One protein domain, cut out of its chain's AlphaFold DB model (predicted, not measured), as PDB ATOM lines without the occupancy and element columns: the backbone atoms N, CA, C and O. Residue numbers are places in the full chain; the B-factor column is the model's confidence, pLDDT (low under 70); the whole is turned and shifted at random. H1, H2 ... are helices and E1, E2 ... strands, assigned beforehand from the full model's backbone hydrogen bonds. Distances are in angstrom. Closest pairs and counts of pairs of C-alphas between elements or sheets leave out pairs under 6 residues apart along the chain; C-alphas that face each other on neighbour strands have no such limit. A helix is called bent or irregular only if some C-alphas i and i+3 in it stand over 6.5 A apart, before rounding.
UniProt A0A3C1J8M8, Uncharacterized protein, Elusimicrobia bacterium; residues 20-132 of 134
ATOM      1  N   ALA A  20     -23.479  36.509 -10.046       83.12
ATOM      2  CA  ALA A  20     -24.696  35.832 -10.463       83.12
ATOM      3  C   ALA A  20     -24.301  34.499 -11.113       83.12
ATOM      4  O   ALA A  20     -23.440  34.454 -11.987       83.12
ATOM      5  N   VAL A  21     -24.894  33.396 -10.645       91.38
ATOM      6  CA  VAL A  21     -24.652  32.062 -11.206       91.38
ATOM      7  C   VAL A  21     -25.905  31.601 -11.926       91.38
ATOM      8  O   VAL A  21     -26.931  31.321 -11.298       91.38
ATOM      9  N   ILE A  22     -25.799  31.462 -13.239       93.62
ATOM     10  CA  ILE A  22     -26.831  30.915 -14.105       93.62
ATOM     11  C   ILE A  22     -26.541  29.436 -14.341       93.62
ATOM     12  O   ILE A  22     -25.428  29.029 -14.673       93.62
ATOM     13  N   ARG A  23     -27.571  28.609 -14.162       95.06
ATOM     14  CA  ARG A  23     -27.545  27.191 -14.525       95.06
ATOM     15  C   ARG A  23     -28.533  26.965 -15.649       95.06
ATOM     16  O   ARG A  23     -29.726  27.199 -15.464       95.06
ATOM     17  N   SER A  24     -28.047  26.482 -16.781       94.50
ATOM     18  CA  SER A  24     -28.880  26.160 -17.932       94.50
ATOM     19  C   SER A  24     -28.768  24.687 -18.290       94.50
ATOM     20  O   SER A  24     -27.756  24.032 -18.058       94.50
ATOM     21  N   ASN A  25     -29.845  24.148 -18.845       96.50
ATOM     22  CA  ASN A  25     -29.921  22.768 -19.298       96.50
ATOM     23  C   ASN A  25     -30.708  22.692 -20.608       96.50
ATOM     24  O   ASN A  25     -31.406  23.634 -20.986       96.50
ATOM     25  N   GLY A  26     -30.590  21.565 -21.307       94.88
ATOM     26  CA  GLY A  26     -31.323  21.341 -22.550       94.88
ATOM     27  C   GLY A  26     -30.816  22.227 -23.688       94.88
ATOM     28  O   GLY A  26     -29.616  22.287 -23.936       94.88
ATOM     29  N   GLU A  27     -31.729  22.882 -24.403       96.75
ATOM     30  CA  GLU A  27     -31.422  23.592 -25.652       96.75
ATOM     31  C   GLU A  27     -30.453  24.785 -25.479       96.75
ATOM     32  O   GLU A  27     -29.466  24.827 -26.217       96.75
ATOM     33  N   PRO A  28     -30.622  25.700 -24.499       96.50
ATOM     34  CA  PRO A  28     -29.649  26.775 -24.265       96.50
ATOM     35  C   PRO A  28     -28.246  26.267 -23.919       96.50
ATOM     36  O   PRO A  28     -27.247  26.779 -24.430       96.50
ATOM     37  N   ALA A  29     -28.160  25.219 -23.094       97.44
ATOM     38  CA  ALA A  29     -26.887  24.599 -22.734       97.44
ATOM     39  C   ALA A  29     -26.235  23.903 -23.938       97.44
ATOM     40  O   ALA A  29     -25.027  24.006 -24.148       97.44
ATOM     41  N   ARG A  30     -27.039  23.229 -24.772       98.25
ATOM     42  CA  ARG A  30     -26.580  22.594 -26.012       98.25
ATOM     43  C   ARG A  30     -25.973  23.617 -26.962       98.25
ATOM     44  O   ARG A  30     -24.866  23.398 -27.446       98.25
ATOM     45  N   LYS A  31     -26.669  24.728 -27.208       97.69
ATOM     46  CA  LYS A  31     -26.184  25.791 -28.098       97.69
ATOM     47  C   LYS A  31     -24.885  26.410 -27.596       97.69
ATOM     48  O   LYS A  31     -23.966  26.578 -28.390       97.69
ATOM     49  N   MET A  32     -24.774  26.664 -26.290       97.56
ATOM     50  CA  MET A  32     -23.528  27.157 -25.697       97.56
ATOM     51  C   MET A  32     -22.384  26.155 -25.876       97.56
ATOM     52  O   MET A  32     -21.319  26.512 -26.380       97.56
ATOM     53  N   TRP A  33     -22.610  24.881 -25.547       97.75
ATOM     54  CA  TRP A  33     -21.609  23.831 -25.740       97.75
ATOM     55  C   TRP A  33     -21.166  23.722 -27.208       97.75
ATOM     56  O   TRP A  33     -19.975  23.628 -27.497       97.75
ATOM     57  N   GLU A  34     -22.107  23.769 -28.154       97.12
ATOM     58  CA  GLU A  34     -21.817  23.687 -29.589       97.12
ATOM     59  C   GLU A  34     -21.066  24.906 -30.121       97.12
ATOM     60  O   GLU A  34     -20.169  24.738 -30.949       97.12
ATOM     61  N   ALA A  35     -21.398  26.109 -29.649       96.19
ATOM     62  CA  ALA A  35     -20.709  27.336 -30.025       96.19
ATOM     63  C   ALA A  35     -19.245  27.317 -29.555       96.19
ATOM     64  O   ALA A  35     -18.338  27.578 -30.348       96.19
ATOM     65  N   LEU A  36     -19.001  26.916 -28.304       96.12
ATOM     66  CA  LEU A  36     -17.646  26.780 -27.765       96.12
ATOM     67  C   LEU A  36     -16.854  25.670 -28.472       96.12
ATOM     68  O   LEU A  36     -15.694  25.868 -28.826       96.12
ATOM     69  N   ASN A  37     -17.484  24.525 -28.744       95.81
ATOM     70  CA  ASN A  37     -16.879  23.432 -29.511       95.81
ATOM     71  C   ASN A  37     -16.503  23.864 -30.938       95.81
ATOM     72  O   ASN A  37     -15.447  23.491 -31.441       95.81
ATOM     73  N   LEU A  38     -17.356  24.649 -31.606       95.06
ATOM     74  CA  LEU A  38     -17.046  25.181 -32.932       95.06
ATOM     75  C   LEU A  38     -15.803  26.072 -32.891       95.06
ATOM     76  O   LEU A  38     -14.926  25.890 -33.727       95.06
ATOM     77  N   MET A  39     -15.710  26.975 -31.912       93.69
ATOM     78  CA  MET A  39     -14.519  27.804 -31.713       93.69
ATOM     79  C   MET A  39     -13.267  26.937 -31.533       93.69
ATOM     80  O   MET A  39     -12.290  27.128 -32.251       93.69
ATOM     81  N   GLY A  40     -13.324  25.917 -30.667       92.06
ATOM     82  CA  GLY A  40     -12.196  25.004 -30.462       92.06
ATOM     83  C   GLY A  40     -11.742  24.302 -31.746       92.06
ATOM     84  O   GLY A  40     -10.547  24.152 -31.981       92.06
ATOM     85  N   LYS A  41     -12.688  23.923 -32.614       93.44
ATOM     86  CA  LYS A  41     -12.397  23.307 -33.919       93.44
ATOM     87  C   LYS A  41     -11.793  24.275 -34.929       93.44
ATOM     88  O   LYS A  41     -10.928  23.862 -35.692       93.44
ATOM     89  N   LEU A  42     -12.280  25.513 -34.984       92.50
ATOM     90  CA  LEU A  42     -11.785  26.522 -35.927       92.50
ATOM     91  C   LEU A  42     -10.361  26.967 -35.579       92.50
ATOM     92  O   LEU A  42      -9.550  27.170 -36.476       92.50
ATOM     93  N   GLU A  43     -10.050  27.032 -34.287       89.25
ATOM     94  CA  GLU A  43      -8.727  27.394 -33.767       89.25
ATOM     95  C   GLU A  43      -7.761  26.201 -33.667       89.25
ATOM     96  O   GLU A  43      -6.606  26.376 -33.281       89.25
ATOM     97  N   ASP A  44      -8.221  24.986 -33.989       90.81
ATOM     98  CA  ASP A  44      -7.468  23.733 -33.839       90.81
ATOM     99  C   ASP A  44      -6.876  23.558 -32.420       90.81
ATOM    100  O   ASP A  44      -5.703  23.228 -32.223       90.81
ATOM    101  N   ILE A  45      -7.696  23.821 -31.392       89.62
ATOM    102  CA  ILE A  45      -7.309  23.730 -29.977       89.62
ATOM    103  C   ILE A  45      -8.121  22.683 -29.212       89.62
ATOM    104  O   ILE A  45      -9.348  22.604 -29.291       89.62
ATOM    105  N   GLN A  46      -7.425  21.917 -28.372       90.25
ATOM    106  CA  GLN A  46      -8.059  20.957 -27.477       90.25
ATOM    107  C   GLN A  46      -8.553  21.652 -26.204       90.25
ATOM    108  O   GLN A  46      -7.791  21.869 -25.263       90.25
ATOM    109  N   ILE A  47      -9.843  21.982 -26.180       91.44
ATOM    110  CA  ILE A  47     -10.537  22.606 -25.034       91.44
ATOM    111  C   ILE A  47     -11.435  21.627 -24.265       91.44
ATOM    112  O   ILE A  47     -12.057  21.995 -23.270       91.44
ATOM    113  N   HIS A  48     -11.510  20.381 -24.734       94.62
ATOM    114  CA  HIS A  48     -12.321  19.328 -24.139       94.62
ATOM    115  C   HIS A  48     -11.603  18.668 -22.961       94.62
ATOM    116  O   HIS A  48     -10.468  18.201 -23.087       94.62
ATOM    117  N   THR A  49     -12.305  18.556 -21.839       94.12
ATOM    118  CA  THR A  49     -11.951  17.690 -20.713       94.12
ATOM    119  C   THR A  49     -12.950  16.541 -20.662       94.12
ATOM    120  O   THR A  49     -14.132  16.764 -20.397       94.12
ATOM    121  N   VAL A  50     -12.480  15.322 -20.938       94.19
ATOM    122  CA  VAL A  50     -13.317  14.116 -20.989       94.19
ATOM    123  C   VAL A  50     -13.059  13.255 -19.757       94.19
ATOM    124  O   VAL A  50     -11.917  12.868 -19.509       94.19
ATOM    125  N   ASP A  51     -14.120  12.939 -19.017       94.38
ATOM    126  CA  ASP A  51     -14.107  12.003 -17.888       94.38
ATOM    127  C   ASP A  51     -15.309  11.055 -18.003       94.38
ATOM    128  O   ASP A  51     -16.465  11.475 -17.937       94.38
ATOM    129  N   GLY A  52     -15.045   9.771 -18.247       93.88
ATOM    130  CA  GLY A  52     -16.091   8.791 -18.543       93.88
ATOM    131  C   GLY A  52     -16.890   9.145 -19.804       93.88
ATOM    132  O   GLY A  52     -16.336   9.209 -20.901       93.88
ATOM    133  N   ASP A  53     -18.203   9.330 -19.653       93.69
ATOM    134  CA  ASP A  53     -19.127   9.745 -20.717       93.69
ATOM    135  C   ASP A  53     -19.380  11.263 -20.753       93.69
ATOM    136  O   ASP A  53     -20.139  11.738 -21.605       93.69
ATOM    137  N   ALA A  54     -18.757  12.018 -19.842       96.50
ATOM    138  CA  ALA A  54     -18.887  13.459 -19.746       96.50
ATOM    139  C   ALA A  54     -17.792  14.165 -20.552       96.50
ATOM    140  O   ALA A  54     -16.598  13.920 -20.381       96.50
ATOM    141  N   ASP A  55     -18.216  15.090 -21.406       97.44
ATOM    142  CA  ASP A  55     -17.366  15.914 -22.254       97.44
ATOM    143  C   ASP A  55     -17.595  17.393 -21.923       97.44
ATOM    144  O   ASP A  55     -18.656  17.955 -22.225       97.44
ATOM    145  N   THR A  56     -16.618  18.004 -21.254       97.31
ATOM    146  CA  THR A  56     -16.731  19.350 -20.684       97.31
ATOM    147  C   THR A  56     -15.839  20.347 -21.406       97.31
ATOM    148  O   THR A  56     -14.649  20.104 -21.589       97.31
ATOM    149  N   ILE A  57     -16.405  21.506 -21.738       96.88
ATOM    150  CA  ILE A  57     -15.681  22.677 -22.235       96.88
ATOM    151  C   ILE A  57     -15.809  23.783 -21.190       96.88
ATOM    152  O   ILE A  57     -16.921  24.140 -20.798       96.88
ATOM    153  N   ALA A  58     -14.672  24.315 -20.737       95.75
ATOM    154  CA  ALA A  58     -14.621  25.361 -19.722       95.75
ATOM    155  C   ALA A  58     -13.812  26.577 -20.192       95.75
ATOM    156  O   ALA A  58     -12.715  26.448 -20.733       95.75
ATOM    157  N   VAL A  59     -14.358  27.759 -19.925       95.06
ATOM    158  CA  VAL A  59     -13.809  29.075 -20.256       95.06
ATOM    159  C   VAL A  59     -13.773  29.907 -18.969       95.06
ATOM    160  O   VAL A  59     -14.775  29.982 -18.260       95.06
ATOM    161  N   ARG A  60     -12.622  30.510 -18.638       91.25
ATOM    162  CA  ARG A  60     -12.394  31.280 -17.388       91.25
ATOM    163  C   ARG A  60     -12.738  32.770 -17.516       91.25
ATOM    164  O   ARG A  60     -12.607  33.522 -16.565       91.25
ATOM    165  N   SER A  61     -13.068  33.231 -18.707       93.06
ATOM    166  CA  SER A  61     -13.601  34.568 -18.960       93.06
ATOM    167  C   SER A  61     -14.003  34.599 -20.421       93.06
ATOM    168  O   SER A  61     -13.229  34.151 -21.268       93.06
ATOM    169  N   LEU A  62     -15.215  35.058 -20.687       94.00
ATOM    170  CA  LEU A  62     -15.778  35.226 -22.014       94.00
ATOM    171  C   LEU A  62     -16.340  36.640 -22.090       94.00
ATOM    172  O   LEU A  62     -17.173  36.997 -21.263       94.00
ATOM    173  N   THR A  63     -15.913  37.410 -23.081       93.00
ATOM    174  CA  THR A  63     -16.464  38.734 -23.366       93.00
ATOM    175  C   THR A  63     -16.741  38.834 -24.854       93.00
ATOM    176  O   THR A  63     -15.847  38.602 -25.665       93.00
ATOM    177  N   CYS A  64     -17.968  39.189 -25.217       91.81
ATOM    178  CA  CYS A  64     -18.388  39.361 -26.599       91.81
ATOM    179  C   CYS A  64     -18.931  40.769 -26.823       91.81
ATOM    180  O   CYS A  64     -19.692  41.267 -26.000       91.81
ATOM    181  N   ALA A  65     -18.573  41.387 -27.945       86.75
ATOM    182  CA  ALA A  65     -19.158  42.636 -28.421       86.75
ATOM    183  C   ALA A  65     -19.960  42.363 -29.703       86.75
ATOM    184  O   ALA A  65     -19.538  41.529 -30.505       86.75
ATOM    185  N   SER A  66     -21.099  43.046 -29.881       70.44
ATOM    186  CA  SER A  66     -22.014  42.825 -31.020       70.44
ATOM    187  C   SER A  66     -22.329  44.076 -31.855       70.44
ATOM    188  O   SER A  66     -22.768  43.956 -32.994       70.44
ATOM    189  N   GLU A  67     -22.094  45.297 -31.354       63.25
ATOM    190  CA  GLU A  67     -22.597  46.501 -32.044       63.25
ATOM    191  C   GLU A  67     -21.808  46.924 -33.290       63.25
ATOM    192  O   GLU A  67     -22.387  47.495 -34.214       63.25
ATOM    193  N   MET A  68     -20.492  46.685 -33.336       59.31
ATOM    194  CA  MET A  68     -19.659  47.095 -34.481       59.31
ATOM    195  C   MET A  68     -19.042  45.920 -35.237       59.31
ATOM    196  O   MET A  68     -18.907  45.986 -36.457       59.31
ATOM    197  N   TYR A  69     -18.675  44.862 -34.518       65.12
ATOM    198  CA  TYR A  69     -18.150  43.609 -35.051       65.12
ATOM    199  C   TYR A  69     -18.509  42.505 -34.065       65.12
ATOM    200  O   TYR A  69     -18.200  42.655 -32.882       65.12
ATOM    201  N   ASP A  70     -19.095  41.411 -34.547       83.44
ATOM    202  CA  ASP A  70     -19.269  40.212 -33.730       83.44
ATOM    203  C   ASP A  70     -17.885  39.639 -33.424       83.44
ATOM    204  O   ASP A  70     -17.222  39.053 -34.284       83.44
ATOM    205  N   ALA A  71     -17.427  39.854 -32.196       89.81
ATOM    206  CA  ALA A  71     -16.135  39.386 -31.726       89.81
ATOM    207  C   ALA A  71     -16.256  38.899 -30.289       89.81
ATOM    208  O   ALA A  71     -16.810  39.596 -29.442       89.81
ATOM    209  N   CYS A  72     -15.683  37.732 -30.008       93.12
ATOM    210  CA  CYS A  72     -15.588  37.202 -28.654       93.12
ATOM    211  C   CYS A  72     -14.127  36.978 -28.278       93.12
ATOM    212  O   CYS A  72     -13.379  36.343 -29.025       93.12
ATOM    213  N   SER A  73     -13.729  37.473 -27.108       93.06
ATOM    214  CA  SER A  73     -12.482  37.114 -26.447       93.06
ATOM    215  C   SER A  73     -12.762  36.108 -25.339       93.06
ATOM    216  O   SER A  73     -13.756  36.205 -24.617       93.06
ATOM    217  N   LEU A  74     -11.904  35.099 -25.232       93.75
ATOM    218  CA  LEU A  74     -12.087  34.028 -24.267       93.75
ATOM    219  C   LEU A  74     -10.770  33.447 -23.770       93.75
ATOM    220  O   LEU A  74      -9.813  33.292 -24.528       93.75
ATOM    221  N   PHE A  75     -10.739  33.115 -22.482       94.69
ATOM    222  CA  PHE A  75      -9.596  32.483 -21.828       94.69
ATOM    223  C   PHE A  75      -9.872  31.000 -21.595       94.69
ATOM    224  O   PHE A  75     -10.774  30.634 -20.836       94.69
ATOM    225  N   VAL A  76      -9.074  30.146 -22.230       93.25
ATOM    226  CA  VAL A  76      -9.181  28.683 -22.156       93.25
ATOM    227  C   VAL A  76      -7.873  28.067 -21.685       93.25
ATOM    228  O   VAL A  76      -6.791  28.593 -21.947       93.25
ATOM    229  N   THR A  77      -7.955  26.924 -21.009       89.56
ATOM    230  CA  THR A  77      -6.772  26.145 -20.630       89.56
ATOM    231  C   THR A  77      -6.504  25.087 -21.689       89.56
ATOM    232  O   THR A  77      -7.329  24.204 -21.899       89.56
ATOM    233  N   VAL A  78      -5.332  25.146 -22.318       87.31
ATOM    234  CA  VAL A  78      -4.852  24.162 -23.296       87.31
ATOM    235  C   VAL A  78      -3.498  23.648 -22.814       87.31
ATOM    236  O   VAL A  78      -2.589  24.439 -22.563       87.31
ATOM    237  N   ASP A  79      -3.369  22.335 -22.634       87.06
ATOM    238  CA  ASP A  79      -2.153  21.680 -22.116       87.06
ATOM    239  C   ASP A  79      -1.644  22.277 -20.788       87.06
ATOM    240  O   ASP A  79      -0.445  22.481 -20.576       87.06
ATOM    241  N   GLY A  80      -2.573  22.620 -19.888       85.81
ATOM    242  CA  GLY A  80      -2.267  23.215 -18.582       85.81
ATOM    243  C   GLY A  80      -1.811  24.677 -18.634       85.81
ATOM    244  O   GLY A  80      -1.412  25.224 -17.607       85.81
ATOM    245  N   LYS A  81      -1.866  25.321 -19.804       89.69
ATOM    246  CA  LYS A  81      -1.547  26.739 -19.984       89.69
ATOM    247  C   LYS A  81      -2.783  27.512 -20.397       89.69
ATOM    248  O   LYS A  81      -3.545  27.073 -21.251       89.69
ATOM    249  N   GLU A  82      -2.944  28.691 -19.820       92.00
ATOM    250  CA  GLU A  82      -3.978  29.616 -20.255       92.00
ATOM    251  C   GLU A  82      -3.620  30.219 -21.618       92.00
ATOM    252  O   GLU A  82      -2.481  30.635 -21.853       92.00
ATOM    253  N   LYS A  83      -4.607  30.265 -22.509       91.88
ATOM    254  CA  LYS A  83      -4.544  30.932 -23.806       91.88
ATOM    255  C   LYS A  83      -5.727  31.882 -23.934       91.88
ATOM    256  O   LYS A  83      -6.852  31.517 -23.604       91.88
ATOM    257  N   MET A  84      -5.454  33.078 -24.443       93.50
ATOM    258  CA  MET A  84      -6.481  34.010 -24.889       93.50
ATOM    259  C   MET A  84      -6.746  33.761 -26.371       93.50
ATOM    260  O   MET A  84      -5.809  33.774 -27.170       93.50
ATOM    261  N   ILE A  85      -8.006  33.556 -26.717       91.12
ATOM    262  CA  ILE A  85      -8.487  33.415 -28.089       91.12
ATOM    263  C   ILE A  85      -9.387  34.609 -28.379       91.12
ATOM    264  O   ILE A  85     -10.189  34.995 -27.531       91.12
ATOM    265  N   VAL A  86      -9.247  35.192 -29.565       90.25
ATOM    266  CA  VAL A  86     -10.158  36.221 -30.073       90.25
ATOM    267  C   VAL A  86     -10.691  35.717 -31.397       90.25
ATOM    268  O   VAL A  86      -9.913  35.521 -32.324       90.25
ATOM    269  N   HIS A  87     -11.998  35.500 -31.475       86.94
ATOM    270  CA  HIS A  87     -12.617  34.857 -32.625       86.94
ATOM    271  C   HIS A  87     -13.740  35.722 -33.193       86.94
ATOM    272  O   HIS A  87     -14.531  36.278 -32.432       86.94
ATOM    273  N   LEU A  88     -13.823  35.789 -34.526       86.19
ATOM    274  CA  LEU A  88     -14.912  36.452 -35.256       86.19
ATOM    275  C   LEU A  88     -15.941  35.443 -35.793       86.19
ATOM    276  O   LEU A  88     -17.124  35.557 -35.502       86.19
ATOM    277  N   ASP A  89     -15.509  34.383 -36.489       85.25
ATOM    278  CA  ASP A  89     -16.463  33.477 -37.165       85.25
ATOM    279  C   ASP A  89     -17.383  32.682 -36.218       85.25
ATOM    280  O   ASP A  89     -18.523  32.377 -36.570       85.25
ATOM    281  N   ALA A  90     -16.920  32.344 -35.010       88.00
ATOM    282  CA  ALA A  90     -17.749  31.710 -33.987       88.00
ATOM    283  C   ALA A  90     -18.504  32.720 -33.103       88.00
ATOM    284  O   ALA A  90     -19.400  32.309 -32.363       88.00
ATOM    285  N   ALA A  91     -18.175  34.017 -33.171       90.94
ATOM    286  CA  ALA A  91     -18.660  35.020 -32.225       90.94
ATOM    287  C   ALA A  91     -20.183  35.134 -32.230       90.94
ATOM    288  O   ALA A  91     -20.786  35.025 -31.170       90.94
ATOM    289  N   GLY A  92     -20.811  35.228 -33.407       90.44
ATOM    290  CA  GLY A  92     -22.273  35.316 -33.509       90.44
ATOM    291  C   GLY A  92     -22.992  34.139 -32.837       90.44
ATOM    292  O   GLY A  92     -23.960  34.328 -32.112       90.44
ATOM    293  N   LYS A  93     -22.462  32.913 -32.964       93.50
ATOM    294  CA  LYS A  93     -23.042  31.732 -32.294       93.50
ATOM    295  C   LYS A  93     -22.850  31.750 -30.781       93.50
ATOM    296  O   LYS A  93     -23.694  31.219 -30.065       93.50
ATOM    297  N   ILE A  94     -21.741  32.310 -30.303       94.88
ATOM    298  CA  ILE A  94     -21.482  32.465 -28.870       94.88
ATOM    299  C   ILE A  94     -22.388  33.563 -28.296       94.88
ATOM    300  O   ILE A  94     -22.996  33.345 -27.256       94.88
ATOM    301  N   ILE A  95     -22.542  34.686 -29.000       93.50
ATOM    302  CA  ILE A  95     -23.458  35.790 -28.673       93.50
ATOM    303  C   ILE A  95     -24.904  35.288 -28.585       93.50
ATOM    304  O   ILE A  95     -25.561  35.480 -27.560       93.50
ATOM    305  N   ASP A  96     -25.379  34.566 -29.604       93.50
ATOM    306  CA  ASP A  96     -26.713  33.954 -29.608       93.50
ATOM    307  C   ASP A  96     -26.889  32.992 -28.426       93.50
ATOM    308  O   ASP A  96     -27.915  33.000 -27.744       93.50
ATOM    309  N   ALA A  97     -25.871  32.174 -28.142       95.25
ATOM    310  CA  ALA A  97     -25.911  31.269 -27.004       95.25
ATOM    311  C   ALA A  97     -25.933  32.025 -25.666       95.25
ATOM    312  O   ALA A  97     -26.628  31.592 -24.751       95.25
ATOM    313  N   LEU A  98     -25.214  33.141 -25.527       94.00
ATOM    314  CA  LEU A  98     -25.262  33.991 -24.335       94.00
ATOM    315  C   LEU A  98     -26.676  34.546 -24.121       94.00
ATOM    316  O   LEU A  98     -27.216  34.390 -23.025       94.00
ATOM    317  N   TYR A  99     -27.325  35.055 -25.174       93.19
ATOM    318  CA  TYR A  99     -28.722  35.498 -25.114       93.19
ATOM    319  C   TYR A  99     -29.681  34.377 -24.701       93.19
ATOM    320  O   TYR A  99     -30.501  34.565 -23.803       93.19
ATOM    321  N   ASP A 100     -29.548  33.189 -25.295       94.50
ATOM    322  CA  ASP A 100     -30.378  32.027 -24.948       94.50
ATOM    323  C   ASP A 100     -30.190  31.576 -23.489       94.50
ATOM    324  O   ASP A 100     -31.072  30.941 -22.908       94.50
ATOM    325  N   ASN A 101     -29.042  31.903 -22.890       92.75
ATOM    326  CA  ASN A 101     -28.733  31.651 -21.485       92.75
ATOM    327  C   ASN A 101     -29.090  32.830 -20.562       92.75
ATOM    328  O   ASN A 101     -28.872  32.738 -19.358       92.75
ATOM    329  N   GLY A 102     -29.671  33.908 -21.093       90.31
ATOM    330  CA  GLY A 102     -30.076  35.080 -20.319       90.31
ATOM    331  C   GLY A 102     -28.939  36.045 -19.983       90.31
ATOM    332  O   GLY A 102     -29.122  36.886 -19.108       90.31
ATOM    333  N   ILE A 103     -27.797  35.941 -20.666       90.38
ATOM    334  CA  ILE A 103     -26.693  36.897 -20.569       90.38
ATOM    335  C   ILE A 103     -26.898  37.963 -21.641       90.38
ATOM    336  O   ILE A 103     -26.781  37.688 -22.838       90.38
ATOM    337  N   TYR A 104     -27.202  39.181 -21.213       88.75
ATOM    338  CA  TYR A 104     -27.456  40.320 -22.092       88.75
ATOM    339  C   TYR A 104     -26.299  41.322 -22.007       88.75
ATOM    340  O   TYR A 104     -25.560  41.314 -21.021       88.75
ATOM    341  N   PRO A 105     -26.114  42.173 -23.029       87.00
ATOM    342  CA  PRO A 105     -25.212  43.306 -22.930       87.00
ATOM    343  C   PRO A 105     -25.450  44.126 -21.663       87.00
ATOM    344  O   PRO A 105     -26.598  44.410 -21.319       87.00
ATOM    345  N   SER A 106     -24.373  44.534 -20.994       79.56
ATOM    346  CA  SER A 106     -24.489  45.484 -19.888       79.56
ATOM    347  C   SER A 106     -24.967  46.841 -20.411       79.56
ATOM    348  O   SER A 106     -24.338  47.415 -21.299       79.56
ATOM    349  N   GLU A 107     -26.046  47.381 -19.835       73.88
ATOM    350  CA  GLU A 107     -26.544  48.730 -20.158       73.88
ATOM    351  C   GLU A 107     -25.561  49.835 -19.726       73.88
ATOM    352  O   GLU A 107     -25.575  50.935 -20.278       73.88
ATOM    353  N   ASP A 108     -24.687  49.530 -18.762       74.56
ATOM    354  CA  ASP A 108     -23.662  50.443 -18.245       74.56
ATOM    355  C   ASP A 108     -22.350  50.388 -19.051       74.56
ATOM    356  O   ASP A 108     -21.452  51.209 -18.841       74.56
ATOM    357  N   ASP A 109     -22.208  49.419 -19.961       68.81
ATOM    358  CA  ASP A 109     -21.031  49.276 -20.813       68.81
ATOM    359  C   ASP A 109     -21.288  49.919 -22.186       68.81
ATOM    360  O   ASP A 109     -22.092  49.404 -22.962       68.81
ATOM    361  N   PRO A 110     -20.579  51.004 -22.559       67.12
ATOM    362  CA  PRO A 110     -20.762  51.656 -23.855       67.12
ATOM    363  C   PRO A 110     -20.369  50.776 -25.051       67.12
ATOM    364  O   PRO A 110     -20.639  51.157 -26.184       67.12
ATOM    365  N   SER A 111     -19.702  49.640 -24.824       65.81
ATOM    366  CA  SER A 111     -19.425  48.642 -25.862       65.81
ATOM    367  C   SER A 111     -20.551  47.617 -26.049       65.81
ATOM    368  O   SER A 111     -20.435  46.762 -26.931       65.81
ATOM    369  N   LEU A 112     -21.612  47.692 -25.227       74.00
ATOM    370  CA  LEU A 112     -22.699  46.714 -25.135       74.00
ATOM    371  C   LEU A 112     -22.157  45.278 -25.125       74.00
ATOM    372  O   LEU A 112     -22.596  44.412 -25.892       74.00
ATOM    373  N   SER A 113     -21.158  45.034 -24.271       83.62
ATOM    374  CA  SER A 113     -20.542  43.719 -24.172       83.62
ATOM    375  C   SER A 113     -21.366  42.772 -23.303       83.62
ATOM    376  O   SER A 113     -21.918  43.152 -22.267       83.62
ATOM    377  N   GLN A 114     -21.431  41.513 -23.728       90.12
ATOM    378  CA  GLN A 114     -21.876  40.395 -22.904       90.12
ATOM    379  C   GLN A 114     -20.645  39.771 -22.259       90.12
ATOM    380  O   GLN A 114     -19.688  39.447 -22.965       90.12
ATOM    381  N   SER A 115     -20.665  39.579 -20.942       90.94
ATOM    382  CA  SER A 115     -19.535  39.000 -20.218       90.94
ATOM    383  C   SER A 115     -19.965  37.873 -19.290       90.94
ATOM    384  O   SER A 115     -21.032  37.916 -18.691       90.94
ATOM    385  N   ALA A 116     -19.100  36.871 -19.167       93.12
ATOM    386  CA  ALA A 116     -19.172  35.831 -18.155       93.12
ATOM    387  C   ALA A 116     -17.770  35.612 -17.573       93.12
ATOM    388  O   ALA A 116     -16.812  35.355 -18.309       93.12
ATOM    389  N   SER A 117     -17.640  35.689 -16.251       93.50
ATOM    390  CA  SER A 117     -16.418  35.345 -15.520       93.50
ATOM    391  C   SER A 117     -16.121  33.845 -15.527       93.50
ATOM    392  O   SER A 117     -14.978  33.448 -15.312       93.50
ATOM    393  N   ARG A 118     -17.099  32.990 -15.839       95.31
ATOM    394  CA  ARG A 118     -16.858  31.575 -16.147       95.31
ATOM    395  C   ARG A 118     -17.985  30.995 -16.986       95.31
ATOM    396  O   ARG A 118     -19.148  31.247 -16.712       95.31
ATOM    397  N   VAL A 119     -17.651  30.133 -17.941       96.88
ATOM    398  CA  VAL A 119     -18.617  29.256 -18.619       96.88
ATOM    399  C   VAL A 119     -18.094  27.832 -18.551       96.88
ATOM    400  O   VAL A 119     -16.958  27.570 -18.931       96.88
ATOM    401  N   SER A 120     -18.897  26.898 -18.056       97.19
ATOM    402  CA  SER A 120     -18.550  25.477 -18.008       97.19
ATOM    403  C   SER A 120     -19.731  24.665 -18.495       97.19
ATOM    404  O   SER A 120     -20.729  24.566 -17.788       97.19
ATOM    405  N   CYS A 121     -19.605  24.080 -19.680       98.00
ATOM    406  CA  CYS A 121     -20.659  23.304 -20.311       98.00
ATOM    407  C   CYS A 121     -20.242  21.848 -20.448       98.00
ATOM    408  O   CYS A 121     -19.181  21.555 -20.996       98.00
ATOM    409  N   THR A 122     -21.107  20.938 -20.023       98.06
ATOM    410  CA  THR A 122     -20.886  19.498 -20.083       98.06
ATOM    411  C   THR A 122     -21.949  18.840 -20.951       98.06
ATOM    412  O   THR A 122     -23.146  19.084 -20.797       98.06
ATOM    413  N   ARG A 123     -21.500  17.954 -21.839       97.69
ATOM    414  CA  ARG A 123     -22.338  16.997 -22.559       97.69
ATOM    415  C   ARG A 123     -22.124  15.607 -21.963       97.69
ATOM    416  O   ARG A 123     -21.008  15.105 -22.018       97.69
ATOM    417  N   ALA A 124     -23.177  14.972 -21.455       97.00
ATOM    418  CA  ALA A 124     -23.130  13.607 -20.919       97.00
ATOM    419  C   ALA A 124     -24.408  12.841 -21.279       97.00
ATOM    420  O   ALA A 124     -25.512  13.370 -21.133       97.00
ATOM    421  N   ALA A 125     -24.278  11.612 -21.788       92.44
ATOM    422  CA  ALA A 125     -25.405  10.767 -22.213       92.44
ATOM    423  C   ALA A 125     -26.467  11.493 -23.084       92.44
ATOM    424  O   ALA A 125     -27.673  11.299 -22.920       92.44
ATOM    425  N   GLY A 126     -26.024  12.372 -23.992       90.00
ATOM    426  CA  GLY A 126     -26.899  13.163 -24.875       90.00
ATOM    427  C   GLY A 126     -27.625  14.335 -24.200       90.00
ATOM    428  O   GLY A 126     -28.440  14.995 -24.843       90.00
ATOM    429  N   LYS A 127     -27.340  14.607 -22.925       96.62
ATOM    430  CA  LYS A 127     -27.835  15.766 -22.178       96.62
ATOM    431  C   LYS A 127     -26.758  16.836 -22.088       96.62
ATOM    432  O   LYS A 127     -25.569  16.524 -22.112       96.62
ATOM    433  N   TYR A 128     -27.206  18.078 -21.957       98.00
ATOM    434  CA  TYR A 128     -26.357  19.260 -21.884       98.00
ATOM    435  C   TYR A 128     -26.710  20.060 -20.634       98.00
ATOM    436  O   TYR A 128     -27.896  20.278 -20.362       98.00
ATOM    437  N   ASP A 129     -25.681  20.480 -19.910       97.75
ATOM    438  CA  ASP A 129     -25.758  21.329 -18.722       97.75
ATOM    439  C   ASP A 129     -24.651  22.382 -18.804       97.75
ATOM    440  O   ASP A 129     -23.538  22.060 -19.224       97.75
ATOM    441  N   CYS A 130     -24.949  23.625 -18.436       97.62
ATOM    442  CA  CYS A 130     -23.952  24.679 -18.319       97.62
ATOM    443  C   CYS A 130     -24.103  25.437 -17.002       97.62
ATOM    444  O   CYS A 130     -25.208  25.754 -16.558       97.62
ATOM    445  N   VAL A 131     -22.959  25.797 -16.425       97.31
ATOM    446  CA  VAL A 131     -22.846  26.774 -15.342       97.31
ATOM    447  C   VAL A 131     -22.151  28.010 -15.898       97.31
ATOM    448  O   VAL A 131     -21.057  27.899 -16.457       97.31
ATOM    449  N   ILE A 132     -22.798  29.163 -15.753       95.94
ATOM    450  CA  ILE A 132     -22.303  30.466 -16.192       95.94
ATOM    451  C   ILE A 132     -22.230  31.375 -14.969       95.94
ATOM    452  O   ILE A 132     -23.205  31.500 -14.233       95.94
TER     453      ILE A 132
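This is residues 20 to 132 of the 134 residues of an uncharacterized protein of Elusimicrobia bacterium (UniProt A0A3C1J8M8). A twisted sheet of eight strands curls round two helices, H1 and H2, which lie side by side on one face of it; no named helix covers the other face. The long, bent strand E3 runs through both wings of the sheet: one wing, with E2, E7, E8 and E1, and the other, with E4, E5 and E6. The long link of residues 101 to 113 lies at one end of the longest axis, and the turn at Gly 52 between E2 and E3 at the other. The printed part has 113 residues, with two named helices and eight named strands, which follow along the chain as E1, H1, E2, E3, E4, E5, H2, E6, E7 and E8; the sheet is branched, its neighbour pairs are antiparallel, and the class is mixed, helices and strands. The whole is compact, with a radius of gyration of the C-alphas of 13.2 A, and elongated in outline, spanning 43 by 27 by 22 A.

The branched sheet is best followed from E3, residues 54 to 65, which has four neighbours and bends by 68 degrees at residue 60. On one side of it lie E2, residues 48 to 51, beside residues 54 to 57, and E4, residues 71 to 78, beside residues 59 to 65. On the other side lie E7, residues 118 to 124, beside residues 54 to 61, and E6, residues 114 to 116, beside residues 61 to 64. Within hydrogen-bond range are N 49 and O 56 at 2.8 A for E2 and E3, N 63 and O 73 at 2.9 A for E3 and E4, N 59 and O 119 at 2.8 A for E3 and E7, and N 64 and O 114 at 2.8 A for E3 and E6. E6 runs on into E7 across a break of 1 residue, at 73 degrees. E4 bends by 52 degrees at residue 75, and on the other side of it from E3 lies the edge strand E5, residues 81 to 87, with N 83 and O 76 within hydrogen-bond range at 2.8 A. E2, E3, E4 and E5 form a meander, each strand the antiparallel neighbour of the one before. E7 forms a hairpin with E8, residues 127 to 132, with N 122 and O 129 at 2.8 A. On the other side of E8 from E7 is the edge strand E1, residues 21 to 25, with N 24 and O 130 at 2.9 A. H1, residues 27 to 42, and H2, residues 91 to 100, are on the same face of the sheet. They touch, the closest C-alphas being those of Met 32 and Ala 97 at 4.9 A, and run opposite ways at a shallow tilt of 15 degrees. The closest C-alphas of H1 and E8 are those of Ala 29 and Asp 129, 5.3 A apart; those of H2 and E4 are Ala 71 and Ala 91, 5.1 A apart. In H1 and H2 every O i to N i+4 pair is within hydrogen-bond range. E1 and E5 are apart.

E1 begins at C-alpha 21, (-24.652, 32.062, -11.206), and H1 is 22.4 A long. E2 is short, and E3, the longest strand, measures 30.4 A and ends at C-alpha 65, (-19.158, 42.636, -28.421). E4 measures 20.7 A, E5 18.7 A, H2 14.1 A and E7 19.6 A, while E6 has three residues. E8 measures 16.8 A and ends at C-alpha 132, (-22.303, 30.466, -16.192).

The C-alphas farthest apart are those of Gly 52 and Pro 110, 43.4 A. The printed part has no cut. The link from H2 to E6, 13 residues, is long; the other links are tight. The mean pLDDT of the printed part is 90.8, with residues 67 to 69 and 109 to 111 under 70.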